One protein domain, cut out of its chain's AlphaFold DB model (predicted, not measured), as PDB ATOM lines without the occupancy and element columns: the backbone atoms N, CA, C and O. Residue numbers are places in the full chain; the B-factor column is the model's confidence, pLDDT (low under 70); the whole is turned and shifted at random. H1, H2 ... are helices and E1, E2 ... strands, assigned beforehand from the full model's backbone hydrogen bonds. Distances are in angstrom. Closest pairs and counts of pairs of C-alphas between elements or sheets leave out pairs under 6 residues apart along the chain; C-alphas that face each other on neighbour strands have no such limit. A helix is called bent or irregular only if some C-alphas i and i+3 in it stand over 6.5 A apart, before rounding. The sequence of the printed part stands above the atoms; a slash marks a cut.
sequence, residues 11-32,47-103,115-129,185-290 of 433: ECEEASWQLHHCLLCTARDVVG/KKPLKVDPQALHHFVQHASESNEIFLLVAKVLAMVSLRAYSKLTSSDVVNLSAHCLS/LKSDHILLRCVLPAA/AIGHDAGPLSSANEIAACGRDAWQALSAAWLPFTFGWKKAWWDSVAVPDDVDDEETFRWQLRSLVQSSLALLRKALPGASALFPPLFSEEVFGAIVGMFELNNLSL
ATOM      1  N   GLU A  11     136.423 122.114 109.857       75.81
ATOM      2  CA  GLU A  11     137.208 121.791 111.050       75.81
ATOM      3  C   GLU A  11     138.650 122.285 110.908       75.81
ATOM      4  O   GLU A  11     139.216 122.808 111.864       75.81
ATOM      5  N   CYS A  12     139.239 122.160 109.713       69.31
ATOM      6  CA  CYS A  12     140.584 122.667 109.442       69.31
ATOM      7  C   CYS A  12     140.629 124.199 109.429       69.31
ATOM      8  O   CYS A  12     141.587 124.782 109.939       69.31
ATOM      9  N   GLU A  13     139.593 124.850 108.891       75.19
ATOM     10  CA  GLU A  13     139.443 126.308 108.955       75.19
ATOM     11  C   GLU A  13     139.385 126.792 110.408       75.19
ATOM     12  O   GLU A  13     140.171 127.658 110.795       75.19
ATOM     13  N   GLU A  14     138.521 126.193 111.230       75.12
ATOM     14  CA  GLU A  14     138.373 126.546 112.644       75.12
ATOM     15  C   GLU A  14     139.661 126.273 113.435       75.12
ATOM     16  O   GLU A  14     140.118 127.120 114.204       75.12
ATOM     17  N   ALA A  15     140.311 125.127 113.211       74.00
ATOM     18  CA  ALA A  15     141.581 124.802 113.856       74.00
ATOM     19  C   ALA A  15     142.683 125.809 113.486       74.00
ATOM     20  O   ALA A  15     143.387 126.312 114.366       74.00
ATOM     21  N   SER A  16     142.817 126.151 112.201       76.19
ATOM     22  CA  SER A  16     143.772 127.164 111.736       76.19
ATOM     23  C   SER A  16     143.451 128.541 112.325       76.19
ATOM     24  O   SER A  16     144.353 129.240 112.801       76.19
ATOM     25  N   TRP A  17     142.165 128.910 112.371       81.12
ATOM     26  CA  TRP A  17     141.675 130.154 112.962       81.12
ATOM     27  C   TRP A  17     142.077 130.286 114.431       81.12
ATOM     28  O   TRP A  17     142.650 131.309 114.816       81.12
ATOM     29  N   GLN A  18     141.859 129.238 115.226       77.50
ATOM     30  CA  GLN A  18     142.229 129.188 116.642       77.50
ATOM     31  C   GLN A  18     143.746 129.188 116.866       77.50
ATOM     32  O   GLN A  18     144.223 129.750 117.853       77.50
ATOM     33  N   LEU A  19     144.513 128.561 115.969       75.81
ATOM     34  CA  LEU A  19     145.957 128.402 116.129       75.81
ATOM     35  C   LEU A  19     146.761 129.634 115.721       75.81
ATOM     36  O   LEU A  19     147.712 129.970 116.419       75.81
ATOM     37  N   HIS A  20     146.445 130.273 114.594       83.75
ATOM     38  CA  HIS A  20     147.233 131.406 114.088       83.75
ATOM     39  C   HIS A  20     146.493 132.299 113.087       83.75
ATOM     40  O   HIS A  20     146.778 133.497 113.030       83.75
ATOM     41  N   HIS A  21     145.579 131.752 112.273       84.88
ATOM     42  CA  HIS A  21     145.022 132.471 111.126       84.88
ATOM     43  C   HIS A  21     144.237 133.707 111.554       84.88
ATOM     44  O   HIS A  21     144.311 134.709 110.854       84.88
ATOM     45  N   CYS A  22     143.596 133.724 112.723       84.81
ATOM     46  CA  CYS A  22     142.918 134.935 113.177       84.81
ATOM     47  C   CYS A  22     143.850 136.168 113.197       84.81
ATOM     48  O   CYS A  22     143.442 137.229 112.728       84.81
ATOM     49  N   LEU A  23     145.115 136.035 113.628       88.69
ATOM     50  CA  LEU A  23     146.100 137.130 113.589       88.69
ATOM     51  C   LEU A  23     146.695 137.373 112.196       88.69
ATOM     52  O   LEU A  23     147.186 138.464 111.927       88.69
ATOM     53  N   LEU A  24     146.670 136.370 111.320       90.44
ATOM     54  CA  LEU A  24     147.284 136.410 109.988       90.44
ATOM     55  C   LEU A  24     146.252 136.533 108.856       90.44
ATOM     56  O   LEU A  24     146.573 136.327 107.687       90.44
ATOM     57  N   CYS A  25     145.011 136.887 109.184       86.94
ATOM     58  CA  CYS A  25     143.949 137.062 108.210       86.94
ATOM     59  C   CYS A  25     144.051 138.446 107.558       86.94
ATOM     60  O   CYS A  25     143.815 139.468 108.195       86.94
ATOM     61  N   THR A  26     144.314 138.499 106.252       84.31
ATOM     62  CA  THR A  26     144.379 139.760 105.483       84.31
ATOM     63  C   THR A  26     143.011 140.411 105.244       84.31
ATOM     64  O   THR A  26     142.929 141.510 104.696       84.31
ATOM     65  N   ALA A  27     141.920 139.748 105.641       76.94
ATOM     66  CA  ALA A  27     140.551 140.204 105.416       76.94
ATOM     67  C   ALA A  27     139.889 140.881 106.625       76.94
ATOM     68  O   ALA A  27     138.833 141.491 106.452       76.94
ATOM     69  N   ARG A  28     140.451 140.756 107.836       69.06
ATOM     70  CA  ARG A  28     139.836 141.235 109.088       69.06
ATOM     71  C   ARG A  28     140.840 142.015 109.937       69.06
ATOM     72  O   ARG A  28     142.016 141.687 109.957       69.06
ATOM     73  N   ASP A  29     140.357 143.035 110.639       60.44
ATOM     74  CA  ASP A  29     141.137 144.056 111.355       60.44
ATOM     75  C   ASP A  29     141.196 143.873 112.888       60.44
ATOM     76  O   ASP A  29     141.978 144.540 113.570       60.44
ATOM     77  N   VAL A  30     140.406 142.960 113.468       59.41
ATOM     78  CA  VAL A  30     140.371 142.720 114.924       59.41
ATOM     79  C   VAL A  30     140.208 141.233 115.255       59.41
ATOM     80  O   VAL A  30     139.332 140.566 114.704       59.41
ATOM     81  N   VAL A  31     140.996 140.733 116.218       57.66
ATOM     82  CA  VAL A  31     140.850 139.386 116.799       57.66
ATOM     83  C   VAL A  31     140.440 139.487 118.262       57.66
ATOM     84  O   VAL A  31     141.268 139.740 119.138       57.66
ATOM     85  N   GLY A  32     139.151 139.289 118.530       48.50
ATOM     86  CA  GLY A  32     138.593 139.230 119.877       48.50
ATOM     87  C   GLY A  32     137.791 137.969 120.102       48.50
ATOM     88  O   GLY A  32     136.946 137.625 119.284       48.50
ATOM     89  N   LYS A  47     141.528 142.721 128.628       56.41
ATOM     90  CA  LYS A  47     140.293 142.225 127.992       56.41
ATOM     91  C   LYS A  47     140.129 142.689 126.539       56.41
ATOM     92  O   LYS A  47     139.116 142.380 125.916       56.41
ATOM     93  N   LYS A  48     141.065 143.487 126.009       67.12
ATOM     94  CA  LYS A  48     140.953 144.059 124.664       67.12
ATOM     95  C   LYS A  48     141.526 143.109 123.611       67.12
ATOM     96  O   LYS A  48     142.660 142.678 123.777       67.12
ATOM     97  N   PRO A  49     140.807 142.878 122.499       77.75
ATOM     98  CA  PRO A  49     141.278 142.043 121.401       77.75
ATOM     99  C   PRO A  49     142.666 142.445 120.895       77.75
ATOM    100  O   PRO A  49     142.991 143.637 120.832       77.75
ATOM    101  N   LEU A  50     143.457 141.456 120.470       85.62
ATOM    102  CA  LEU A  50     144.720 141.717 119.787       85.62
ATOM    103  C   LEU A  50     144.417 142.383 118.440       85.62
ATOM    104  O   LEU A  50     143.686 141.852 117.601       85.62
ATOM    105  N   LYS A  51     144.962 143.586 118.253       87.62
ATOM    106  CA  LYS A  51     144.790 144.370 117.026       87.62
ATOM    107  C   LYS A  51     145.681 143.844 115.905       87.62
ATOM    108  O   LYS A  51     146.858 143.564 116.154       87.62
ATOM    109  N   VAL A  52     145.131 143.832 114.693       89.38
ATOM    110  CA  VAL A  52     145.812 143.494 113.436       89.38
ATOM    111  C   VAL A  52     145.656 144.674 112.473       89.38
ATOM    112  O   VAL A  52     144.609 145.314 112.443       89.38
ATOM    113  N   ASP A  53     146.692 144.984 111.700       91.12
ATOM    114  CA  ASP A  53     146.626 145.925 110.580       91.12
ATOM    115  C   ASP A  53     146.645 145.127 109.262       91.12
ATOM    116  O   ASP A  53     147.710 144.644 108.858       91.12
ATOM    117  N   PRO A  54     145.496 144.970 108.575       87.19
ATOM    118  CA  PRO A  54     145.408 144.155 107.364       87.19
ATOM    119  C   PRO A  54     146.256 144.676 106.202       87.19
ATOM    120  O   PRO A  54     146.743 143.887 105.393       87.19
ATOM    121  N   GLN A  55     146.447 145.996 106.102       89.88
ATOM    122  CA  GLN A  55     147.235 146.590 105.025       89.88
ATOM    123  C   GLN A  55     148.727 146.346 105.262       89.88
ATOM    124  O   GLN A  55     149.442 145.935 104.348       89.88
ATOM    125  N   ALA A  56     149.198 146.555 106.493       94.12
ATOM    126  CA  ALA A  56     150.568 146.218 106.860       94.12
ATOM    127  C   ALA A  56     150.826 144.707 106.754       94.12
ATOM    128  O   ALA A  56     151.905 144.306 106.318       94.12
ATOM    129  N   LEU A  57     149.832 143.875 107.081       93.50
ATOM    130  CA  LEU A  57     149.911 142.428 106.911       93.50
ATOM    131  C   LEU A  57     150.018 142.027 105.435       93.50
ATOM    132  O   LEU A  57     150.831 141.172 105.106       93.50
ATOM    133  N   HIS A  58     149.271 142.670 104.534       90.88
ATOM    134  CA  HIS A  58     149.412 142.432 103.097       90.88
ATOM    135  C   HIS A  58     150.826 142.761 102.598       90.88
ATOM    136  O   HIS A  58     151.422 141.957 101.888       90.88
ATOM    137  N   HIS A  59     151.403 143.890 103.029       94.56
ATOM    138  CA  HIS A  59     152.791 144.229 102.695       94.56
ATOM    139  C   HIS A  59     153.799 143.226 103.270       94.56
ATOM    140  O   HIS A  59     154.787 142.916 102.611       94.56
ATOM    141  N   PHE A  60     153.561 142.714 104.482       96.56
ATOM    142  CA  PHE A  60     154.380 141.649 105.057       96.56
ATOM    143  C   PHE A  60     154.312 140.370 104.213       96.56
ATOM    144  O   PHE A  60     155.355 139.822 103.869       96.56
ATOM    145  N   VAL A  61     153.105 139.918 103.851       91.44
ATOM    146  CA  VAL A  61     152.906 138.706 103.040       91.44
ATOM    147  C   VAL A  61     153.577 138.857 101.680       91.44
ATOM    148  O   VAL A  61     154.325 137.973 101.280       91.44
ATOM    149  N   GLN A  62     153.390 139.996 101.009       92.25
ATOM    150  CA  GLN A  62     154.052 140.281  99.738       92.25
ATOM    151  C   GLN A  62     155.580 140.253  99.878       92.25
ATOM    152  O   GLN A  62     156.250 139.573  99.108       92.25
ATOM    153  N   HIS A  63     156.134 140.935 100.887       95.81
ATOM    154  CA  HIS A  63     157.572 140.914 101.149       95.81
ATOM    155  C   HIS A  63     158.091 139.493 101.385       95.81
ATOM    156  O   HIS A  63     159.132 139.134 100.841       95.81
ATOM    157  N   ALA A  64     157.386 138.687 102.178       94.38
ATOM    158  CA  ALA A  64     157.771 137.310 102.449       94.38
ATOM    159  C   ALA A  64     157.768 136.464 101.166       94.38
ATOM    160  O   ALA A  64     158.769 135.817 100.882       94.38
ATOM    161  N   SER A  65     156.715 136.542 100.349       89.94
ATOM    162  CA  SER A  65     156.639 135.828  99.068       89.94
ATOM    163  C   SER A  65     157.696 136.271  98.048       89.94
ATOM    164  O   SER A  65     158.142 135.464  97.243       89.94
ATOM    165  N   GLU A  66     158.113 137.540  98.064       93.81
ATOM    166  CA  GLU A  66     159.126 138.068  97.135       93.81
ATOM    167  C   GLU A  66     160.572 137.845  97.605       93.81
ATOM    168  O   GLU A  66     161.487 137.866  96.782       93.81
ATOM    169  N   SER A  67     160.799 137.681  98.912       94.56
ATOM    170  CA  SER A  67     162.149 137.586  99.488       94.56
ATOM    171  C   SER A  67     162.494 136.193 100.000       94.56
ATOM    172  O   SER A  67     163.490 135.620  99.567       94.56
ATOM    173  N   ASN A  68     161.708 135.664 100.939       91.75
ATOM    174  CA  ASN A  68     161.860 134.321 101.475       91.75
ATOM    175  C   ASN A  68     160.566 133.877 102.177       91.75
ATOM    176  O   ASN A  68     160.166 134.431 103.209       91.75
ATOM    177  N   GLU A  69     159.931 132.834 101.643       90.50
ATOM    178  CA  GLU A  69     158.661 132.307 102.148       90.50
ATOM    179  C   GLU A  69     158.758 131.751 103.576       90.50
ATOM    180  O   GLU A  69     157.744 131.694 104.279       90.50
ATOM    181  N   ILE A  70     159.966 131.448 104.079       90.31
ATOM    182  CA  ILE A  70     160.177 131.063 105.484       90.31
ATOM    183  C   ILE A  70     159.663 132.131 106.458       90.31
ATOM    184  O   ILE A  70     159.282 131.824 107.584       90.31
ATOM    185  N   PHE A  71     159.573 133.396 106.043       94.81
ATOM    186  CA  PHE A  71     159.023 134.449 106.895       94.81
ATOM    187  C   PHE A  71     157.525 134.266 107.157       94.81
ATOM    188  O   PHE A  71     157.066 134.583 108.256       94.81
ATOM    189  N   LEU A  72     156.768 133.676 106.224       91.12
ATOM    190  CA  LEU A  72     155.372 133.293 106.466       91.12
ATOM    191  C   LEU A  72     155.286 132.249 107.587       91.12
ATOM    192  O   LEU A  72     154.400 132.319 108.441       91.12
ATOM    193  N   LEU A  73     156.249 131.324 107.631       86.94
ATOM    194  CA  LEU A  73     156.371 130.338 108.698       86.94
ATOM    195  C   LEU A  73     156.649 131.009 110.045       86.94
ATOM    196  O   LEU A  73     155.976 130.720 111.037       86.94
ATOM    197  N   VAL A  74     157.604 131.941 110.082       92.56
ATOM    198  CA  VAL A  74     157.927 132.690 111.302       92.56
ATOM    199  C   VAL A  74     156.694 133.432 111.818       92.56
ATOM    200  O   VAL A  74     156.387 133.359 113.007       92.56
ATOM    201  N   ALA A  75     155.931 134.084 110.937       94.44
ATOM    202  CA  ALA A  75     154.694 134.754 111.323       94.44
ATOM    203  C   ALA A  75     153.670 133.789 111.940       94.44
ATOM    204  O   ALA A  75     153.057 134.139 112.950       94.44
ATOM    205  N   LYS A  76     153.521 132.567 111.402       90.19
ATOM    206  CA  LYS A  76     152.664 131.519 111.991       90.19
ATOM    207  C   LYS A  76     153.112 131.146 113.404       90.19
ATOM    208  O   LYS A  76     152.272 131.085 114.301       90.19
ATOM    209  N   VAL A  77     154.416 130.957 113.628       88.44
ATOM    210  CA  VAL A  77     154.976 130.663 114.961       88.44
ATOM    211  C   VAL A  77     154.699 131.809 115.933       88.44
ATOM    212  O   VAL A  77     154.150 131.586 117.012       88.44
ATOM    213  N   LEU A  78     155.019 133.047 115.547       93.19
ATOM    214  CA  LEU A  78     154.829 134.222 116.400       93.19
ATOM    215  C   LEU A  78     153.346 134.460 116.719       93.19
ATOM    216  O   LEU A  78     153.012 134.753 117.868       93.19
ATOM    217  N   ALA A  79     152.450 134.281 115.746       91.44
ATOM    218  CA  ALA A  79     151.006 134.361 115.950       91.44
ATOM    219  C   ALA A  79     150.509 133.280 116.920       91.44
ATOM    220  O   ALA A  79     149.800 133.593 117.877       91.44
ATOM    221  N   MET A  80     150.939 132.028 116.732       87.62
ATOM    222  CA  MET A  80     150.551 130.907 117.588       87.62
ATOM    223  C   MET A  80     151.005 131.094 119.033       87.62
ATOM    224  O   MET A  80     150.223 130.902 119.967       87.62
ATOM    225  N   VAL A  81     152.259 131.499 119.235       86.31
ATOM    226  CA  VAL A  81     152.795 131.772 120.572       86.31
ATOM    227  C   VAL A  81     152.065 132.960 121.205       86.31
ATOM    228  O   VAL A  81     151.669 132.873 122.366       86.31
ATOM    229  N   SER A  82     151.811 134.026 120.439       90.19
ATOM    230  CA  SER A  82     151.074 135.204 120.918       90.19
ATOM    231  C   SER A  82     149.656 134.854 121.368       90.19
ATOM    232  O   SER A  82     149.246 135.269 122.446       90.19
ATOM    233  N   LEU A  83     148.913 134.066 120.585       85.88
ATOM    234  CA  LEU A  83     147.544 133.651 120.917       85.88
ATOM    235  C   LEU A  83     147.501 132.737 122.140       85.88
ATOM    236  O   LEU A  83     146.663 132.928 123.020       85.88
ATOM    237  N   ARG A  84     148.427 131.777 122.241       84.44
ATOM    238  CA  ARG A  84     148.542 130.889 123.409       84.44
ATOM    239  C   ARG A  84     148.883 131.663 124.681       84.44
ATOM    240  O   ARG A  84     148.281 131.413 125.725       84.44
ATOM    241  N   ALA A  85     149.824 132.602 124.595       84.06
ATOM    242  CA  ALA A  85     150.196 133.457 125.716       84.06
ATOM    243  C   ALA A  85     149.035 134.383 126.108       84.06
ATOM    244  O   ALA A  85     148.671 134.453 127.276       84.06
ATOM    245  N   TYR A  86     148.397 135.032 125.132       86.94
ATOM    246  CA  TYR A  86     147.248 135.904 125.360       86.94
ATOM    247  C   TYR A  86     146.069 135.151 125.991       86.94
ATOM    248  O   TYR A  86     145.532 135.607 126.993       86.94
ATOM    249  N   SER A  87     145.736 133.954 125.499       82.12
ATOM    250  CA  SER A  87     144.680 133.111 126.079       82.12
ATOM    251  C   SER A  87     144.951 132.773 127.550       82.12
ATOM    252  O   SER A  87     144.056 132.900 128.385       82.12
ATOM    253  N   LYS A  88     146.203 132.440 127.902       81.19
ATOM    254  CA  LYS A  88     146.620 132.229 129.301       81.19
ATOM    255  C   LYS A  88     146.464 133.479 130.172       81.19
ATOM    256  O   LYS A  88     146.244 133.346 131.370       81.19
ATOM    257  N   LEU A  89     146.595 134.672 129.595       80.56
ATOM    258  CA  LEU A  89     146.441 135.941 130.309       80.56
ATOM    259  C   LEU A  89     144.974 136.349 130.491       80.56
ATOM    260  O   LEU A  89     144.633 136.966 131.497       80.56
ATOM    261  N   THR A  90     144.108 136.036 129.527       75.00
ATOM    262  CA  THR A  90     142.704 136.480 129.532       75.00
ATOM    263  C   THR A  90     141.731 135.492 130.160       75.00
ATOM    264  O   THR A  90     140.610 135.878 130.491       75.00
ATOM    265  N   SER A  91     142.145 134.241 130.342       62.12
ATOM    266  CA  SER A  91     141.285 133.152 130.796       62.12
ATOM    267  C   SER A  91     141.736 132.592 132.145       62.12
ATOM    268  O   SER A  91     142.756 131.915 132.240       62.12
ATOM    269  N   SER A  92     140.911 132.788 133.177       51.31
ATOM    270  CA  SER A  92     140.658 131.743 134.175       51.31
ATOM    271  C   SER A  92     139.949 130.587 133.453       51.31
ATOM    272  O   SER A  92     138.836 130.797 132.984       51.31
ATOM    273  N   ASP A  93     140.621 129.440 133.306       42.34
ATOM    274  CA  ASP A  93     140.150 128.182 132.692       42.34
ATOM    275  C   ASP A  93     139.380 128.313 131.360       42.34
ATOM    276  O   ASP A  93     138.153 128.269 131.327       42.34
ATOM    277  N   VAL A  94     140.085 128.388 130.223       37.75
ATOM    278  CA  VAL A  94     139.464 128.191 128.898       37.75
ATOM    279  C   VAL A  94     140.221 127.118 128.129       37.75
ATOM    280  O   VAL A  94     141.412 127.255 127.871       37.75
ATOM    281  N   VAL A  95     139.466 126.058 127.821       36.16
ATOM    282  CA  VAL A  95     139.684 124.949 126.881       36.16
ATOM    283  C   VAL A  95     141.125 124.472 126.772       36.16
ATOM    284  O   VAL A  95     141.999 125.118 126.206       36.16
ATOM    285  N   ASN A  96     141.321 123.259 127.276       35.09
ATOM    286  CA  ASN A  96     142.524 122.458 127.193       35.09
ATOM    287  C   ASN A  96     143.047 122.395 125.737       35.09
ATOM    288  O   ASN A  96     142.775 121.444 125.013       35.09
ATOM    289  N   LEU A  97     143.831 123.396 125.311       37.56
ATOM    290  CA  LEU A  97     144.576 123.437 124.042       37.56
ATOM    291  C   LEU A  97     145.544 122.249 123.919       37.56
ATOM    292  O   LEU A  97     146.076 121.991 122.842       37.56
ATOM    293  N   SER A  98     145.758 121.508 125.012       33.78
ATOM    294  CA  SER A  98     146.433 120.219 124.981       33.78
ATOM    295  C   SER A  98     145.605 119.157 124.240       33.78
ATOM    296  O   SER A  98     146.171 118.405 123.463       33.78
ATOM    297  N   ALA A  99     144.274 119.125 124.365       30.77
ATOM    298  CA  ALA A  99     143.470 118.000 123.889       30.77
ATOM    299  C   ALA A  99     143.382 117.901 122.357       30.77
ATOM    300  O   ALA A  99     143.470 116.797 121.838       30.77
ATOM    301  N   HIS A 100     143.285 119.012 121.616       33.03
ATOM    302  CA  HIS A 100     143.173 118.956 120.147       33.03
ATOM    303  C   HIS A 100     144.500 118.714 119.420       33.03
ATOM    304  O   HIS A 100     144.503 118.188 118.310       33.03
ATOM    305  N   CYS A 101     145.635 119.029 120.048       32.56
ATOM    306  CA  CYS A 101     146.948 118.651 119.525       32.56
ATOM    307  C   CYS A 101     147.376 117.230 119.943       32.56
ATOM    308  O   CYS A 101     148.362 116.727 119.408       32.56
ATOM    309  N   LEU A 102     146.674 116.602 120.899       30.38
ATOM    310  CA  LEU A 102     147.028 115.306 121.498       30.38
ATOM    311  C   LEU A 102     145.996 114.202 121.290       30.38
ATOM    312  O   LEU A 102     146.310 113.048 121.572       30.38
ATOM    313  N   SER A 103     144.773 114.506 120.855       28.41
ATOM    314  CA  SER A 103     143.806 113.462 120.547       28.41
ATOM    315  C   SER A 103     144.371 112.627 119.396       28.41
ATOM    316  O   SER A 103     144.601 113.194 118.322       28.41
ATOM    317  N   LEU A 115     146.780 120.684 103.208       38.56
ATOM    318  CA  LEU A 115     146.194 121.919 102.692       38.56
ATOM    319  C   LEU A 115     146.926 122.436 101.449       38.56
ATOM    320  O   LEU A 115     148.057 122.894 101.543       38.56
ATOM    321  N   LYS A 116     146.216 122.528 100.318       30.05
ATOM    322  CA  LYS A 116     146.721 123.081  99.042       30.05
ATOM    323  C   LYS A 116     147.083 124.586  99.085       30.05
ATOM    324  O   LYS A 116     147.579 125.109  98.097       30.05
ATOM    325  N   SER A 117     146.814 125.302 100.188       30.19
ATOM    326  CA  SER A 117     147.150 126.737 100.353       30.19
ATOM    327  C   SER A 117     148.013 127.059 101.582       30.19
ATOM    328  O   SER A 117     148.462 128.192 101.744       30.19
ATOM    329  N   ASP A 118     148.288 126.059 102.423       34.06
ATOM    330  CA  ASP A 118     149.163 126.164 103.585       34.06
ATOM    331  C   ASP A 118     150.321 125.182 103.370       34.06
ATOM    332  O   ASP A 118     150.313 124.078 103.907       34.06
ATOM    333  N   HIS A 119     151.352 125.596 102.622       35.59
ATOM    334  CA  HIS A 119     152.589 124.827 102.362       35.59
ATOM    335  C   HIS A 119     153.401 124.475 103.635       35.59
ATOM    336  O   HIS A 119     154.578 124.125 103.585       35.59
ATOM    337  N   ILE A 120     152.829 124.642 104.829       40.53
ATOM    338  CA  ILE A 120     153.500 124.481 106.117       40.53
ATOM    339  C   ILE A 120     152.514 123.847 107.100       40.53
ATOM    340  O   ILE A 120     151.665 124.533 107.677       40.53
ATOM    341  N   LEU A 121     152.678 122.545 107.334       41.34
ATOM    342  CA  LEU A 121     152.015 121.807 108.402       41.34
ATOM    343  C   LEU A 121     152.848 121.915 109.678       41.34
ATOM    344  O   LEU A 121     153.662 121.053 110.007       41.34
ATOM    345  N   LEU A 122     152.622 122.985 110.442       43.66
ATOM    346  CA  LEU A 122     153.282 123.160 111.730       43.66
ATOM    347  C   LEU A 122     152.655 122.248 112.798       43.66
ATOM    348  O   LEU A 122     151.890 122.690 113.657       43.66
ATOM    349  N   ARG A 123     152.995 120.957 112.767       45.31
ATOM    350  CA  ARG A 123     152.607 120.004 113.808       45.31
ATOM    351  C   ARG A 123     153.588 120.073 114.976       45.31
ATOM    352  O   ARG A 123     154.390 119.173 115.186       45.31
ATOM    353  N   CYS A 124     153.502 121.139 115.773       39.91
ATOM    354  CA  CYS A 124     154.208 121.205 117.051       39.91
ATOM    355  C   CYS A 124     153.617 120.169 118.010       39.91
ATOM    356  O   CYS A 124     152.658 120.452 118.733       39.91
ATOM    357  N   VAL A 125     154.183 118.965 118.009       36.31
ATOM    358  CA  VAL A 125     153.870 117.937 118.997       36.31
ATOM    359  C   VAL A 125     154.251 118.498 120.368       36.31
ATOM    360  O   VAL A 125     155.422 118.724 120.667       36.31
ATOM    361  N   LEU A 126     153.234 118.829 121.167       33.94
ATOM    362  CA  LEU A 126     153.405 119.423 122.490       33.94
ATOM    363  C   LEU A 126     154.165 118.464 123.426       33.94
ATOM    364  O   LEU A 126     154.044 117.245 123.287       33.94
ATOM    365  N   PRO A 127     154.816 118.995 124.476       34.78
ATOM    366  CA  PRO A 127     155.428 118.227 125.565       34.78
ATOM    367  C   PRO A 127     154.499 117.231 126.256       34.78
ATOM    368  O   PRO A 127     154.965 116.384 126.993       34.78
ATOM    369  N   ALA A 128     153.188 117.290 126.045       32.91
ATOM    370  CA  ALA A 128     152.296 116.261 126.551       32.91
ATOM    371  C   ALA A 128     152.458 114.917 125.821       32.91
ATOM    372  O   ALA A 128     152.135 113.894 126.407       32.91
ATOM    373  N   ALA A 129     153.022 114.887 124.608       35.31
ATOM    374  CA  ALA A 129     153.519 113.652 124.005       35.31
ATOM    375  C   ALA A 129     154.831 113.186 124.654       35.31
ATOM    376  O   ALA A 129     155.037 111.988 124.754       35.31
ATOM    377  N   ALA A 185     167.027 121.552 127.874       32.22
ATOM    378  CA  ALA A 185     166.543 122.935 127.819       32.22
ATOM    379  C   ALA A 185     167.653 123.998 128.001       32.22
ATOM    380  O   ALA A 185     167.449 125.163 127.662       32.22
ATOM    381  N   ILE A 186     168.810 123.614 128.553       30.75
ATOM    382  CA  ILE A 186     169.970 124.460 128.903       30.75
ATOM    383  C   ILE A 186     171.178 124.113 128.003       30.75
ATOM    384  O   ILE A 186     172.304 124.521 128.278       30.75
ATOM    385  N   GLY A 187     170.961 123.382 126.905       29.64
ATOM    386  CA  GLY A 187     171.988 123.012 125.932       29.64
ATOM    387  C   GLY A 187     172.563 124.236 125.218       29.64
ATOM    388  O   GLY A 187     172.117 124.576 124.134       29.64
ATOM    389  N   HIS A 188     173.534 124.871 125.877       33.50
ATOM    390  CA  HIS A 188     174.372 126.011 125.505       33.50
ATOM    391  C   HIS A 188     173.665 127.246 124.911       33.50
ATOM    392  O   HIS A 188     173.253 127.283 123.759       33.50
ATOM    393  N   ASP A 189     173.666 128.289 125.747       34.25
ATOM    394  CA  ASP A 189     172.998 129.588 125.653       34.25
ATOM    395  C   ASP A 189     171.478 129.520 125.767       34.25
ATOM    396  O   ASP A 189     170.748 129.037 124.905       34.25
ATOM    397  N   ALA A 190     171.016 129.998 126.923       39.69
ATOM    398  CA  ALA A 190     169.622 130.119 127.278       39.69
ATOM    399  C   ALA A 190     168.830 130.675 126.086       39.69
ATOM    400  O   ALA A 190     169.258 131.645 125.462       39.69
ATOM    401  N   GLY A 191     167.709 130.027 125.748       45.03
ATOM    402  CA  GLY A 191     166.897 130.415 124.594       45.03
ATOM    403  C   GLY A 191     166.601 131.923 124.576       45.03
ATOM    404  O   GLY A 191     166.722 132.584 125.613       45.03
ATOM    405  N   PRO A 192     166.155 132.479 123.435       50.19
ATOM    406  CA  PRO A 192     166.089 133.928 123.188       50.19
ATOM    407  C   PRO A 192     165.088 134.699 124.080       50.19
ATOM    408  O   PRO A 192     164.793 135.862 123.832       50.19
ATOM    409  N   LEU A 193     164.547 134.038 125.105       56.41
ATOM    410  CA  LEU A 193     163.612 134.527 126.099       56.41
ATOM    411  C   LEU A 193     164.088 134.135 127.521       56.41
ATOM    412  O   LEU A 193     163.394 133.387 128.205       56.41
ATOM    413  N   SER A 194     165.247 134.588 128.005       53.25
ATOM    414  CA  SER A 194     165.746 134.216 129.347       53.25
ATOM    415  C   SER A 194     166.333 135.344 130.211       53.25
ATOM    416  O   SER A 194     166.828 135.067 131.307       53.25
ATOM    417  N   SER A 195     166.264 136.614 129.799       59.81
ATOM    418  CA  SER A 195     166.946 137.705 130.510       59.81
ATOM    419  C   SER A 195     166.039 138.525 131.447       59.81
ATOM    420  O   SER A 195     164.846 138.714 131.220       59.81
ATOM    421  N   ALA A 196     166.619 139.086 132.520       60.56
ATOM    422  CA  ALA A 196     165.912 139.982 133.449       60.56
ATOM    423  C   ALA A 196     165.357 141.249 132.762       60.56
ATOM    424  O   ALA A 196     164.355 141.812 133.208       60.56
ATOM    425  N   ASN A 197     165.986 141.670 131.659       60.38
ATOM    426  CA  ASN A 197     165.541 142.792 130.838       60.38
ATOM    427  C   ASN A 197     164.247 142.467 130.073       60.38
ATOM    428  O   ASN A 197     163.406 143.346 129.900       60.38
ATOM    429  N   GLU A 198     164.045 141.213 129.666       64.25
ATOM    430  CA  GLU A 198     162.836 140.791 128.946       64.25
ATOM    431  C   GLU A 198     161.615 140.714 129.866       64.25
ATOM    432  O   GLU A 198     160.528 141.147 129.482       64.25
ATOM    433  N   ILE A 199     161.801 140.268 131.116       59.03
ATOM    434  CA  ILE A 199     160.743 140.282 132.142       59.03
ATOM    435  C   ILE A 199     160.262 141.717 132.395       59.03
ATOM    436  O   ILE A 199     159.064 141.958 132.556       59.03
ATOM    437  N   ALA A 200     161.185 142.682 132.422       64.44
ATOM    438  CA  ALA A 200     160.842 144.092 132.574       64.44
ATOM    439  C   ALA A 200     160.089 144.654 131.352       64.44
ATOM    440  O   ALA A 200     159.284 145.569 131.515       64.44
ATOM    441  N   ALA A 201     160.314 144.108 130.152       62.84
ATOM    442  CA  ALA A 201     159.763 144.626 128.902       62.84
ATOM    443  C   ALA A 201     158.269 144.311 128.683       62.84
ATOM    444  O   ALA A 201     157.570 145.141 128.107       62.84
ATOM    445  N   CYS A 202     157.768 143.149 129.125       70.75
ATOM    446  CA  CYS A 202     156.339 142.787 129.014       70.75
ATOM    447  C   CYS A 202     155.620 142.617 130.364       70.75
ATOM    448  O   CYS A 202     154.397 142.496 130.401       70.75
ATOM    449  N   GLY A 203     156.352 142.641 131.481       78.62
ATOM    450  CA  GLY A 203     155.817 142.359 132.810       78.62
ATOM    451  C   GLY A 203     155.824 140.863 133.146       78.62
ATOM    452  O   GLY A 203     155.837 139.993 132.278       78.62
ATOM    453  N   ARG A 204     155.815 140.549 134.448       76.25
ATOM    454  CA  ARG A 204     156.002 139.179 134.961       76.25
ATOM    455  C   ARG A 204     154.952 138.183 134.457       76.25
ATOM    456  O   ARG A 204     155.315 137.067 134.098       76.25
ATOM    457  N   ASP A 205     153.682 138.564 134.446       76.69
ATOM    458  CA  ASP A 205     152.601 137.634 134.098       76.69
ATOM    459  C   ASP A 205     152.604 137.335 132.593       76.69
ATOM    460  O   ASP A 205     152.535 136.174 132.184       76.69
ATOM    461  N   ALA A 206     152.787 138.370 131.763       78.19
ATOM    462  CA  ALA A 206     152.944 138.221 130.316       78.19
ATOM    463  C   ALA A 206     154.166 137.372 129.963       78.19
ATOM    464  O   ALA A 206     154.093 136.524 129.077       78.19
ATOM    465  N   TRP A 207     155.259 137.547 130.704       78.56
ATOM    466  CA  TRP A 207     156.447 136.721 130.578       78.56
ATOM    467  C   TRP A 207     156.172 135.242 130.856       78.56
ATOM    468  O   TRP A 207     156.490 134.394 130.029       78.56
ATOM    469  N   GLN A 208     155.537 134.915 131.984       79.38
ATOM    470  CA  GLN A 208     155.225 133.526 132.335       79.38
ATOM    471  C   GLN A 208     154.302 132.864 131.307       79.38
ATOM    472  O   GLN A 208     154.521 131.713 130.917       79.38
ATOM    473  N   ALA A 209     153.287 133.595 130.839       78.06
ATOM    474  CA  ALA A 209     152.397 133.124 129.787       78.06
ATOM    475  C   ALA A 209     153.156 132.872 128.474       78.06
ATOM    476  O   ALA A 209     152.952 131.834 127.839       78.06
ATOM    477  N   LEU A 210     154.064 133.782 128.107       81.69
ATOM    478  CA  LEU A 210     154.909 133.678 126.923       81.69
ATOM    479  C   LEU A 210     155.865 132.482 126.998       81.69
ATOM    480  O   LEU A 210     155.907 131.683 126.065       81.69
ATOM    481  N   SER A 211     156.577 132.300 128.113       77.38
ATOM    482  CA  SER A 211     157.482 131.161 128.310       77.38
ATOM    483  C   SER A 211     156.740 129.827 128.208       77.38
ATOM    484  O   SER A 211     157.212 128.901 127.554       77.38
ATOM    485  N   ALA A 212     155.544 129.732 128.801       74.25
ATOM    486  CA  ALA A 212     154.720 128.531 128.701       74.25
ATOM    487  C   ALA A 212     154.222 128.280 127.266       74.25
ATOM    488  O   ALA A 212     154.145 127.131 126.833       74.25
ATOM    489  N   ALA A 213     153.882 129.337 126.523       78.25
ATOM    490  CA  ALA A 213     153.455 129.237 125.128       78.25
ATOM    491  C   ALA A 213     154.599 128.843 124.175       78.25
ATOM    492  O   ALA A 213     154.348 128.169 123.175       78.25
ATOM    493  N   TRP A 214     155.836 129.234 124.499       81.12
ATOM    494  CA  TRP A 214     157.044 128.943 123.724       81.12
ATOM    495  C   TRP A 214     157.556 127.505 123.883       81.12
ATOM    496  O   TRP A 214     158.309 127.031 123.038       81.12
ATOM    497  N   LEU A 215     157.138 126.792 124.933       74.06
ATOM    498  CA  LEU A 215     157.661 125.472 125.298       74.06
ATOM    499  C   LEU A 215     157.779 124.459 124.130       74.06
ATOM    500  O   LEU A 215     158.792 123.776 124.052       74.06
ATOM    501  N   PRO A 216     156.846 124.354 123.165       72.06
ATOM    502  CA  PRO A 216     157.015 123.432 122.032       72.06
ATOM    503  C   PRO A 216     158.214 123.750 121.125       72.06
ATOM    504  O   PRO A 216     158.738 122.864 120.457       72.06
ATOM    505  N   PHE A 217     158.665 125.004 121.113       76.25
ATOM    506  CA  PHE A 217     159.789 125.487 120.315       76.25
ATOM    507  C   PHE A 217     161.108 125.473 121.094       76.25
ATOM    508  O   PHE A 217     162.126 125.934 120.578       76.25
ATOM    509  N   THR A 218     161.149 124.945 122.327       73.88
ATOM    510  CA  THR A 218     162.395 124.874 123.112       73.88
ATOM    511  C   THR A 218     163.328 123.757 122.662       73.88
ATOM    512  O   THR A 218     164.520 123.868 122.902       73.88
ATOM    513  N   PHE A 219     162.843 122.756 121.926       70.69
ATOM    514  CA  PHE A 219     163.620 121.558 121.576       70.69
ATOM    515  C   PHE A 219     164.395 121.641 120.249       70.69
ATOM    516  O   PHE A 219     165.327 120.877 120.050       70.69
ATOM    517  N   GLY A 220     164.055 122.576 119.352       69.56
ATOM    518  CA  GLY A 220     164.771 122.732 118.075       69.56
ATOM    519  C   GLY A 220     166.104 123.474 118.199       69.56
ATOM    520  O   GLY A 220     166.375 124.101 119.225       69.56
ATOM    521  N   TRP A 221     166.897 123.488 117.130       71.56
ATOM    522  CA  TRP A 221     168.108 124.313 117.043       71.56
ATOM    523  C   TRP A 221     167.833 125.788 117.385       71.56
ATOM    524  O   TRP A 221     166.748 126.308 117.119       71.56
ATOM    525  N   LYS A 222     168.801 126.457 118.025       70.81
ATOM    526  CA  LYS A 222     168.582 127.766 118.672       70.81
ATOM    527  C   LYS A 222     169.373 128.926 118.097       70.81
ATOM    528  O   LYS A 222     169.035 130.069 118.401       70.81
ATOM    529  N   LYS A 223     170.415 128.670 117.306       85.06
ATOM    530  CA  LYS A 223     171.194 129.775 116.746       85.06
ATOM    531  C   LYS A 223     170.367 130.518 115.701       85.06
ATOM    532  O   LYS A 223     169.503 129.943 115.037       85.06
ATOM    533  N   ALA A 224     170.648 131.806 115.560       90.06
ATOM    534  CA  ALA A 224     170.010 132.618 114.544       90.06
ATOM    535  C   ALA A 224     170.393 132.143 113.138       90.06
ATOM    536  O   ALA A 224     171.437 131.520 112.938       90.06
ATOM    537  N   TRP A 225     169.553 132.457 112.156       93.19
ATOM    538  CA  TRP A 225     169.743 132.093 110.754       93.19
ATOM    539  C   TRP A 225     171.148 132.406 110.237       93.19
ATOM    540  O   TRP A 225     171.831 131.522 109.722       93.19
ATOM    541  N   TRP A 226     171.618 133.632 110.474       93.12
ATOM    542  CA  TRP A 226     172.938 134.091 110.042       93.12
ATOM    543  C   TRP A 226     174.100 133.362 110.730       93.12
ATOM    544  O   TRP A 226     175.188 133.356 110.177       93.12
ATOM    545  N   ASP A 227     173.886 132.694 111.862       89.81
ATOM    546  CA  ASP A 227     174.911 131.890 112.546       89.81
ATOM    547  C   ASP A 227     174.803 130.386 112.231       89.81
ATOM    548  O   ASP A 227     175.667 129.604 112.633       89.81
ATOM    549  N   SER A 228     173.719 129.966 111.571       86.00
ATOM    550  CA  SER A 228     173.325 128.555 111.456       86.00
ATOM    551  C   SER A 228     173.543 127.972 110.071       86.00
ATOM    552  O   SER A 228     173.986 126.834 109.960       86.00
ATOM    553  N   VAL A 229     173.233 128.732 109.019       89.81
ATOM    554  CA  VAL A 229     173.311 128.205 107.653       89.81
ATOM    555  C   VAL A 229     174.755 128.087 107.185       89.81
ATOM    556  O   VAL A 229     175.605 128.926 107.514       89.81
ATOM    557  N   ALA A 230     175.036 127.047 106.404       89.62
ATOM    558  CA  ALA A 230     176.321 126.906 105.745       89.62
ATOM    559  C   ALA A 230     176.548 128.058 104.758       89.62
ATOM    560  O   ALA A 230     175.621 128.538 104.108       89.62
ATOM    561  N   VAL A 231     177.800 128.501 104.653       91.50
ATOM    562  CA  VAL A 231     178.201 129.469 103.628       91.50
ATOM    563  C   VAL A 231     178.290 128.733 102.288       91.50
ATOM    564  O   VAL A 231     179.037 127.744 102.214       91.50
ATOM    565  N   PRO A 232     177.558 129.181 101.252       91.56
ATOM    566  CA  PRO A 232     177.677 128.631  99.907       91.56
ATOM    567  C   PRO A 232     179.111 128.726  99.371       91.56
ATOM    568  O   PRO A 232     179.851 129.652  99.701       91.56
ATOM    569  N   ASP A 233     179.519 127.769  98.535       89.19
ATOM    570  CA  ASP A 233     180.894 127.710  98.015       89.19
ATOM    571  C   ASP A 233     181.229 128.881  97.058       89.19
ATOM    572  O   ASP A 233     182.401 129.130  96.787       89.19
ATOM    573  N   ASP A 234     180.217 129.583  96.542       92.44
ATOM    574  CA  ASP A 234     180.317 130.759  95.668       92.44
ATOM    575  C   ASP A 234     180.313 132.103  96.422       92.44
ATOM    576  O   ASP A 234     180.395 133.161  95.797       92.44
ATOM    577  N   VAL A 235     180.247 132.084  97.757       93.00
ATOM    578  CA  VAL A 235     180.344 133.290  98.587       93.00
ATOM    579  C   VAL A 235     181.805 133.567  98.945       93.00
ATOM    580  O   VAL A 235     182.412 132.863  99.749       93.00
ATOM    581  N   ASP A 236     182.347 134.650  98.384       92.56
ATOM    582  CA  ASP A 236     183.715 135.108  98.662       92.56
ATOM    583  C   ASP A 236     183.835 135.933  99.963       92.56
ATOM    584  O   ASP A 236     184.919 136.025 100.543       92.56
ATOM    585  N   ASP A 237     182.734 136.537 100.428       95.94
ATOM    586  CA  ASP A 237     182.673 137.382 101.629       95.94
ATOM    587  C   ASP A 237     181.552 136.918 102.572       95.94
ATOM    588  O   ASP A 237     180.375 137.264 102.419       95.94
ATOM    589  N   GLU A 238     181.940 136.120 103.568       95.44
ATOM    590  CA  GLU A 238     181.025 135.595 104.581       95.44
ATOM    591  C   GLU A 238     180.385 136.707 105.426       95.44
ATOM    592  O   GLU A 238     179.210 136.591 105.780       95.44
ATOM    593  N   GLU A 239     181.102 137.793 105.731       96.38
ATOM    594  CA  GLU A 239     180.577 138.873 106.576       96.38
ATOM    595  C   GLU A 239     179.414 139.581 105.876       96.38
ATOM    596  O   GLU A 239     178.341 139.757 106.465       96.38
ATOM    597  N   THR A 240     179.584 139.898 104.588       97.00
ATOM    598  CA  THR A 240     178.513 140.471 103.763       97.00
ATOM    599  C   THR A 240     177.323 139.516 103.649       97.00
ATOM    600  O   THR A 240     176.178 139.954 103.790       97.00
ATOM    601  N   PHE A 241     177.562 138.215 103.460       96.38
ATOM    602  CA  PHE A 241     176.497 137.209 103.417       96.38
ATOM    603  C   PHE A 241     175.697 137.166 104.729       96.38
ATOM    604  O   PHE A 241     174.472 137.306 104.709       96.38
ATOM    605  N   ARG A 242     176.366 137.073 105.890       96.06
ATOM    606  CA  ARG A 242     175.688 137.074 107.202       96.06
ATOM    607  C   ARG A 242     174.896 138.364 107.427       96.06
ATOM    608  O   ARG A 242     173.769 138.319 107.929       96.06
ATOM    609  N   TRP A 243     175.458 139.508 107.030       96.50
ATOM    610  CA  TRP A 243     174.792 140.806 107.138       96.50
ATOM    611  C   TRP A 243     173.512 140.874 106.293       96.50
ATOM    612  O   TRP A 243     172.483 141.339 106.788       96.50
ATOM    613  N   GLN A 244     173.534 140.363 105.058       96.50
ATOM    614  CA  GLN A 244     172.355 140.321 104.186       96.50
ATOM    615  C   GLN A 244     171.220 139.490 104.800       96.50
ATOM    616  O   GLN A 244     170.080 139.957 104.835       96.50
ATOM    617  N   LEU A 245     171.529 138.312 105.358       96.62
ATOM    618  CA  LEU A 245     170.542 137.475 106.055       96.62
ATOM    619  C   LEU A 245     169.886 138.230 107.220       96.62
ATOM    620  O   LEU A 245     168.660 138.245 107.361       96.62
ATOM    621  N   ARG A 246     170.692 138.925 108.033       96.94
ATOM    622  CA  ARG A 246     170.180 139.739 109.142       96.94
ATOM    623  C   ARG A 246     169.344 140.929 108.657       96.94
ATOM    624  O   ARG A 246     168.298 141.208 109.238       96.94
ATOM    625  N   SER A 247     169.753 141.597 107.577       97.38
ATOM    626  CA  SER A 247     169.011 142.718 106.981       97.38
ATOM    627  C   SER A 247     167.630 142.296 106.457       97.38
ATOM    628  O   SER A 247     166.665 143.062 106.567       97.38
ATOM    629  N   LEU A 248     167.506 141.081 105.910       97.75
ATOM    630  CA  LEU A 248     166.215 140.515 105.502       97.75
ATOM    631  C   LEU A 248     165.302 140.296 106.715       97.75
ATOM    632  O   LEU A 248     164.157 140.751 106.711       97.75
ATOM    633  N   VAL A 249     165.829 139.694 107.787       97.19
ATOM    634  CA  VAL A 249     165.095 139.510 109.052       97.19
ATOM    635  C   VAL A 249     164.618 140.848 109.617       97.19
ATOM    636  O   VAL A 249     163.451 140.977 109.976       97.19
ATOM    637  N   GLN A 250     165.480 141.865 109.652       97.62
ATOM    638  CA  GLN A 250     165.128 143.203 110.140       97.62
ATOM    639  C   GLN A 250     163.984 143.836 109.339       97.62
ATOM    640  O   GLN A 250     163.043 144.382 109.921       97.62
ATOM    641  N   SER A 251     164.044 143.734 108.008       97.88
ATOM    642  CA  SER A 251     163.019 144.273 107.108       97.88
ATOM    643  C   SER A 251     161.676 143.567 107.308       97.88
ATOM    644  O   SER A 251     160.648 144.222 107.507       97.88
ATOM    645  N   SER A 252     161.702 142.235 107.348       98.31
ATOM    646  CA  SER A 252     160.522 141.390 107.530       98.31
ATOM    647  C   SER A 252     159.874 141.590 108.905       98.31
ATOM    648  O   SER A 252     158.671 141.852 109.009       98.31
ATOM    649  N   LEU A 253     160.675 141.601 109.976       98.19
ATOM    650  CA  LEU A 253     160.211 141.850 111.342       98.19
ATOM    651  C   LEU A 253     159.587 143.244 111.496       98.19
ATOM    652  O   LEU A 253     158.578 143.396 112.189       98.19
ATOM    653  N   ALA A 254     160.153 144.272 110.856       98.31
ATOM    654  CA  ALA A 254     159.600 145.624 110.901       98.31
ATOM    655  C   ALA A 254     158.200 145.702 110.269       98.31
ATOM    656  O   ALA A 254     157.335 146.413 110.788       98.31
ATOM    657  N   LEU A 255     157.961 144.966 109.179       98.31
ATOM    658  CA  LEU A 255     156.634 144.839 108.572       98.31
ATOM    659  C   LEU A 255     155.683 144.052 109.480       98.31
ATOM    660  O   LEU A 255     154.570 144.511 109.738       98.31
ATOM    661  N   LEU A 256     156.135 142.929 110.046       97.88
ATOM    662  CA  LEU A 256     155.297 142.090 110.902       97.88
ATOM    663  C   LEU A 256     154.879 142.792 112.203       97.88
ATOM    664  O   LEU A 256     153.732 142.673 112.626       97.88
ATOM    665  N   ARG A 257     155.765 143.582 112.823       97.88
ATOM    666  CA  ARG A 257     155.423 144.406 113.999       97.88
ATOM    667  C   ARG A 257     154.321 145.423 113.684       97.88
ATOM    668  O   ARG A 257     153.441 145.636 114.513       97.88
ATOM    669  N   LYS A 258     154.348 146.028 112.489       97.19
ATOM    670  CA  LYS A 258     153.284 146.937 112.021       97.19
ATOM    671  C   LYS A 258     151.979 146.192 111.751       97.19
ATOM    672  O   LYS A 258     150.927 146.729 112.057       97.19
ATOM    673  N   ALA A 259     152.062 144.976 111.211       95.81
ATOM    674  CA  ALA A 259     150.913 144.111 110.954       95.81
ATOM    675  C   ALA A 259     150.248 143.607 112.243       95.81
ATOM    676  O   ALA A 259     149.028 143.500 112.304       95.81
ATOM    677  N   LEU A 260     151.035 143.336 113.289       95.38
ATOM    678  CA  LEU A 260     150.577 142.789 114.570       95.38
ATOM    679  C   LEU A 260     150.863 143.755 115.735       95.38
ATOM    680  O   LEU A 260     151.593 143.406 116.672       95.38
ATOM    681  N   PRO A 261     150.305 144.981 115.727       93.44
ATOM    682  CA  PRO A 261     150.642 146.000 116.716       93.44
ATOM    683  C   PRO A 261     150.182 145.617 118.128       93.44
ATOM    684  O   PRO A 261     150.833 145.979 119.102       93.44
ATOM    685  N   GLY A 262     149.085 144.858 118.263       90.00
ATOM    686  CA  GLY A 262     148.617 144.380 119.567       90.00
ATOM    687  C   GLY A 262     149.562 143.349 120.186       90.00
ATOM    688  O   GLY A 262     149.996 143.509 121.324       90.00
ATOM    689  N   ALA A 263     149.911 142.312 119.419       91.38
ATOM    690  CA  ALA A 263     150.781 141.236 119.892       91.38
ATOM    691  C   ALA A 263     152.218 141.720 120.133       91.38
ATOM    692  O   ALA A 263     152.807 141.386 121.156       91.38
ATOM    693  N   SER A 264     152.761 142.552 119.237       93.38
ATOM    694  CA  SER A 264     154.123 143.082 119.379       93.38
ATOM    695  C   SER A 264     154.277 144.052 120.549       93.38
ATOM    696  O   SER A 264     155.328 144.062 121.185       93.38
ATOM    697  N   ALA A 265     153.238 144.824 120.881       90.50
ATOM    698  CA  ALA A 265     153.243 145.679 122.064       90.50
ATOM    699  C   ALA A 265     153.088 144.883 123.368       90.50
ATOM    700  O   ALA A 265     153.694 145.245 124.372       90.50
ATOM    701  N   LEU A 266     152.289 143.808 123.361       87.88
ATOM    702  CA  LEU A 266     152.055 142.978 124.546       87.88
ATOM    703  C   LEU A 266     153.218 142.017 124.837       87.88
ATOM    704  O   LEU A 266     153.544 141.771 125.996       87.88
ATOM    705  N   PHE A 267     153.874 141.507 123.791       90.25
ATOM    706  CA  PHE A 267     154.999 140.575 123.886       90.25
ATOM    707  C   PHE A 267     156.256 141.075 123.145       90.25
ATOM    708  O   PHE A 267     156.761 140.359 122.278       90.25
ATOM    709  N   PRO A 268     156.830 142.254 123.470       88.00
ATOM    710  CA  PRO A 268     158.000 142.775 122.758       88.00
ATOM    711  C   PRO A 268     159.189 141.799 122.643       88.00
ATOM    712  O   PRO A 268     159.769 141.740 121.556       88.00
ATOM    713  N   PRO A 269     159.533 140.990 123.676       88.00
ATOM    714  CA  PRO A 269     160.613 140.002 123.572       88.00
ATOM    715  C   PRO A 269     160.424 138.976 122.448       88.00
ATOM    716  O   PRO A 269     161.390 138.607 121.784       88.00
ATOM    717  N   LEU A 270     159.177 138.550 122.205       90.56
ATOM    718  CA  LEU A 270     158.822 137.579 121.164       90.56
ATOM    719  C   LEU A 270     159.071 138.140 119.757       90.56
ATOM    720  O   LEU A 270     159.394 137.399 118.837       90.56
ATOM    721  N   PHE A 271     158.947 139.455 119.591       94.44
ATOM    722  CA  PHE A 271     159.137 140.145 118.320       94.44
ATOM    723  C   PHE A 271     160.527 140.780 118.239       94.44
ATOM    724  O   PHE A 271     160.625 141.918 117.792       94.44
ATOM    725  N   SER A 272     161.589 140.119 118.695       92.38
ATOM    726  CA  SER A 272     162.985 140.583 118.575       92.38
ATOM    727  C   SER A 272     163.667 140.046 117.309       92.38
ATOM    728  O   SER A 272     163.186 139.090 116.698       92.38
ATOM    729  N   GLU A 273     164.776 140.668 116.892       93.25
ATOM    730  CA  GLU A 273     165.573 140.167 115.757       93.25
ATOM    731  C   GLU A 273     166.126 138.776 116.062       93.25
ATOM    732  O   GLU A 273     166.138 137.905 115.199       93.25
ATOM    733  N   GLU A 274     166.539 138.573 117.310       89.25
ATOM    734  CA  GLU A 274     167.125 137.346 117.820       89.25
ATOM    735  C   GLU A 274     166.105 136.207 117.804       89.25
ATOM    736  O   GLU A 274     166.404 135.144 117.267       89.25
ATOM    737  N   VAL A 275     164.882 136.425 118.308       90.06
ATOM    738  CA  VAL A 275     163.816 135.410 118.240       90.06
ATOM    739  C   VAL A 275     163.434 135.122 116.792       90.06
ATOM    740  O   VAL A 275     163.337 133.956 116.413       90.06
ATOM    741  N   PHE A 276     163.236 136.154 115.967       93.88
ATOM    742  CA  PHE A 276     162.848 135.966 114.568       93.88
ATOM    743  C   PHE A 276     163.919 135.172 113.808       93.88
ATOM    744  O   PHE A 276     163.612 134.166 113.171       93.88
ATOM    745  N   GLY A 277     165.185 135.578 113.927       92.88
ATOM    746  CA  GLY A 277     166.320 134.890 113.325       92.88
ATOM    747  C   GLY A 277     166.503 133.470 113.861       92.88
ATOM    748  O   GLY A 277     166.826 132.578 113.081       92.88
ATOM    749  N   ALA A 278     166.273 133.235 115.156       90.81
ATOM    750  CA  ALA A 278     166.339 131.903 115.758       90.81
ATOM    751  C   ALA A 278     165.220 130.982 115.264       90.81
ATOM    752  O   ALA A 278     165.472 129.800 115.065       90.81
ATOM    753  N   ILE A 279     164.006 131.489 115.017       89.50
ATOM    754  CA  ILE A 279     162.945 130.689 114.386       89.50
ATOM    755  C   ILE A 279     163.381 130.294 112.978       89.50
ATOM    756  O   ILE A 279     163.323 129.118 112.649       89.50
ATOM    757  N   VAL A 280     163.877 131.231 112.165       91.81
ATOM    758  CA  VAL A 280     164.366 130.893 110.819       91.81
ATOM    759  C   VAL A 280     165.461 129.820 110.898       91.81
ATOM    760  O   VAL A 280     165.321 128.770 110.284       91.81
ATOM    761  N   GLY A 281     166.488 130.010 111.736       89.31
ATOM    762  CA  GLY A 281     167.549 129.013 111.938       89.31
ATOM    763  C   GLY A 281     167.041 127.657 112.449       89.31
ATOM    764  O   GLY A 281     167.550 126.614 112.045       89.31
ATOM    765  N   MET A 282     166.008 127.654 113.295       86.19
ATOM    766  CA  MET A 282     165.347 126.436 113.764       86.19
ATOM    767  C   MET A 282     164.707 125.672 112.607       86.19
ATOM    768  O   MET A 282     164.909 124.467 112.505       86.19
ATOM    769  N   PHE A 283     163.965 126.335 111.723       85.94
ATOM    770  CA  PHE A 283     163.321 125.644 110.605       85.94
ATOM    771  C   PHE A 283     164.318 125.221 109.529       85.94
ATOM    772  O   PHE A 283     164.215 124.098 109.063       85.94
ATOM    773  N   GLU A 284     165.331 126.029 109.220       87.31
ATOM    774  CA  GLU A 284     166.377 125.664 108.247       87.31
ATOM    775  C   GLU A 284     167.143 124.385 108.624       87.31
ATOM    776  O   GLU A 284     167.624 123.674 107.750       87.31
ATOM    777  N   LEU A 285     167.262 124.070 109.921       86.50
ATOM    778  CA  LEU A 285     168.059 122.931 110.399       86.50
ATOM    779  C   LEU A 285     167.255 121.781 111.013       86.50
ATOM    780  O   LEU A 285     167.845 120.782 111.416       86.50
ATOM    781  N   ASN A 286     165.935 121.913 111.148       82.38
ATOM    782  CA  ASN A 286     165.099 120.892 111.798       82.38
ATOM    783  C   ASN A 286     163.856 120.533 110.993       82.38
ATOM    784  O   ASN A 286     163.073 119.690 111.438       82.38
ATOM    785  N   ASN A 287     163.611 121.207 109.872       79.44
ATOM    786  CA  ASN A 287     162.410 120.951 109.115       79.44
ATOM    787  C   ASN A 287     162.468 119.597 108.397       79.44
ATOM    788  O   ASN A 287     163.507 119.140 107.932       79.44
ATOM    789  N   LEU A 288     161.310 118.947 108.320       78.56
ATOM    790  CA  LEU A 288     161.115 117.775 107.483       78.56
ATOM    791  C   LEU A 288     160.117 118.123 106.392       78.56
ATOM    792  O   LEU A 288     159.036 118.652 106.677       78.56
ATOM    793  N   SER A 289     160.489 117.799 105.154       78.06
ATOM    794  CA  SER A 289     159.542 117.809 104.049       78.06
ATOM    795  C   SER A 289     158.460 116.772 104.326       78.06
ATOM    796  O   SER A 289     158.735 115.642 104.736       78.06
ATOM    797  N   LEU A 290     157.221 117.193 104.142       74.81
ATOM    798  CA  LEU A 290     156.038 116.388 104.306       74.81
ATOM    799  C   LEU A 290     155.304 116.393 102.975       74.81
ATOM    800  O   LEU A 290     154.851 117.436 102.521       74.81
TER     801      LEU A 290
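AT A GLANCE: This is residues 11 to 32, 47 to 103, 115 to 129 and 185 to 290 of the 433 residues of the protein "SET domain-containing protein" of Chlamydomonas eustigma (UniProt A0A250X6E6). This is a compact body of crossed helices with H3 through its middle: H1, H2, H6 and H11 pack on H3 at different places, and the longest helix, H8, runs side by side with H2 and also packs on H7 and H11. The long axis runs from the link before H8, residues 229 to 237, to the link after H3, residues 91 to 96, while H4 and the unnamed stretch 115 to 129 lie on the outside. The printed part has 200 residues with eleven named helices, H1 to H11 in order along the chain, then one named strand, E1; the class is mostly helix. The whole is compact, with a radius of gyration of the C-alphas of 16.8 A and spans of 55 by 38 by 35 A.

IN THESE COORDINATES: H1 holds residues 11 to 24 and begins at C-alpha 11 at (137.208, 121.791, 111.050). It is irregular, with C-alphas 19 and 22 at 7.8 A. H2, residues 54 to 67, is 19.6 A long, and H3, residues 70 to 90, is 30.2 A long. H4 is residues 97 to 102; it is neither bent nor irregular, but only just: C-alphas 97 and 100 are 6.1 A apart. H5 is residues 196 to 202. H6, residues 204 to 217, is 20.4 A long and irregular, with C-alphas 213 and 216 at 7.5 A. H7 is residues 225 to 228. H8, residues 238 to 259, is 31.9 A long and begins at C-alpha 238 at (181.025, 135.595, 104.581). H9 is residues 261 to 266, H10 residues 268 to 271, and H11 residues 273 to 286, 19.7 A long. E1, residues 288 to 290, ends at C-alpha 290 at (156.038, 116.388, 104.306).

HOW THE PARTS SIT: H3 is the hub, touching four helices. H1, with residues 19 to 24 alone, touches H3 about perpendicular at 85 degrees; the closest C-alphas are those of His 20 and Met 80, 4.8 A apart. H2 and H3 form a helical hairpin, opposite ways at a tilt of 36 degrees, only just steep; Ala 64 and Phe 71 have the closest C-alphas, at 5.4 A. H6 touches H3 at a steep tilt of 45 degrees, opposite ways, closest at the C-alphas of Ala 85 and Ala 209, 4.6 A. H11 touches H3 at a steep tilt of 64 degrees, opposite ways, closest at the C-alphas of Val 74 and Ile 279, 6.2 A. H8 touches H2 at a shallow tilt of 21 degrees, opposite ways, with the C-alphas of Leu 57 and Ala 259 closest at 4.5 A. H7 touches H11, closest at the C-alphas of Trp 225 and Gly 281, 4.0 A, and touches H8. H5 touches H10, closest at the C-alphas of Glu 198 and Pro 269, 5.9 A. H9 touches no helix but is near H3, H5, H8 and H10. H4 is apart from H3, but only just, at 8.5 A. E1 pairs with no named strand and meets H11 only through their link. Every O i to N i+4 pair is within hydrogen-bond range in H2, H3, H5, H8, H9 and H11; the counts are 7 of 10 in H1, 1 of 2 in H4 and 8 of 10 in H6, and H7 and H10 are too short for such a pair.

THE WHOLE: The two C-alphas farthest apart are those of Ser 92 and Asp 236, 55.9 A. Residues 33 to 46, 104 to 114 and 130 to 184 are not printed, with C-alpha gaps of 8.8 A, 19.9 A and 16.4 A. Of the links that are printed whole, none is long. Residues 30 to 31 pair with residues 50 to 51, antiparallel. The mean pLDDT of the printed part is 76.2; 54 residues are under 70, among them 91 to 103, 115 to 129 and 185 to 201.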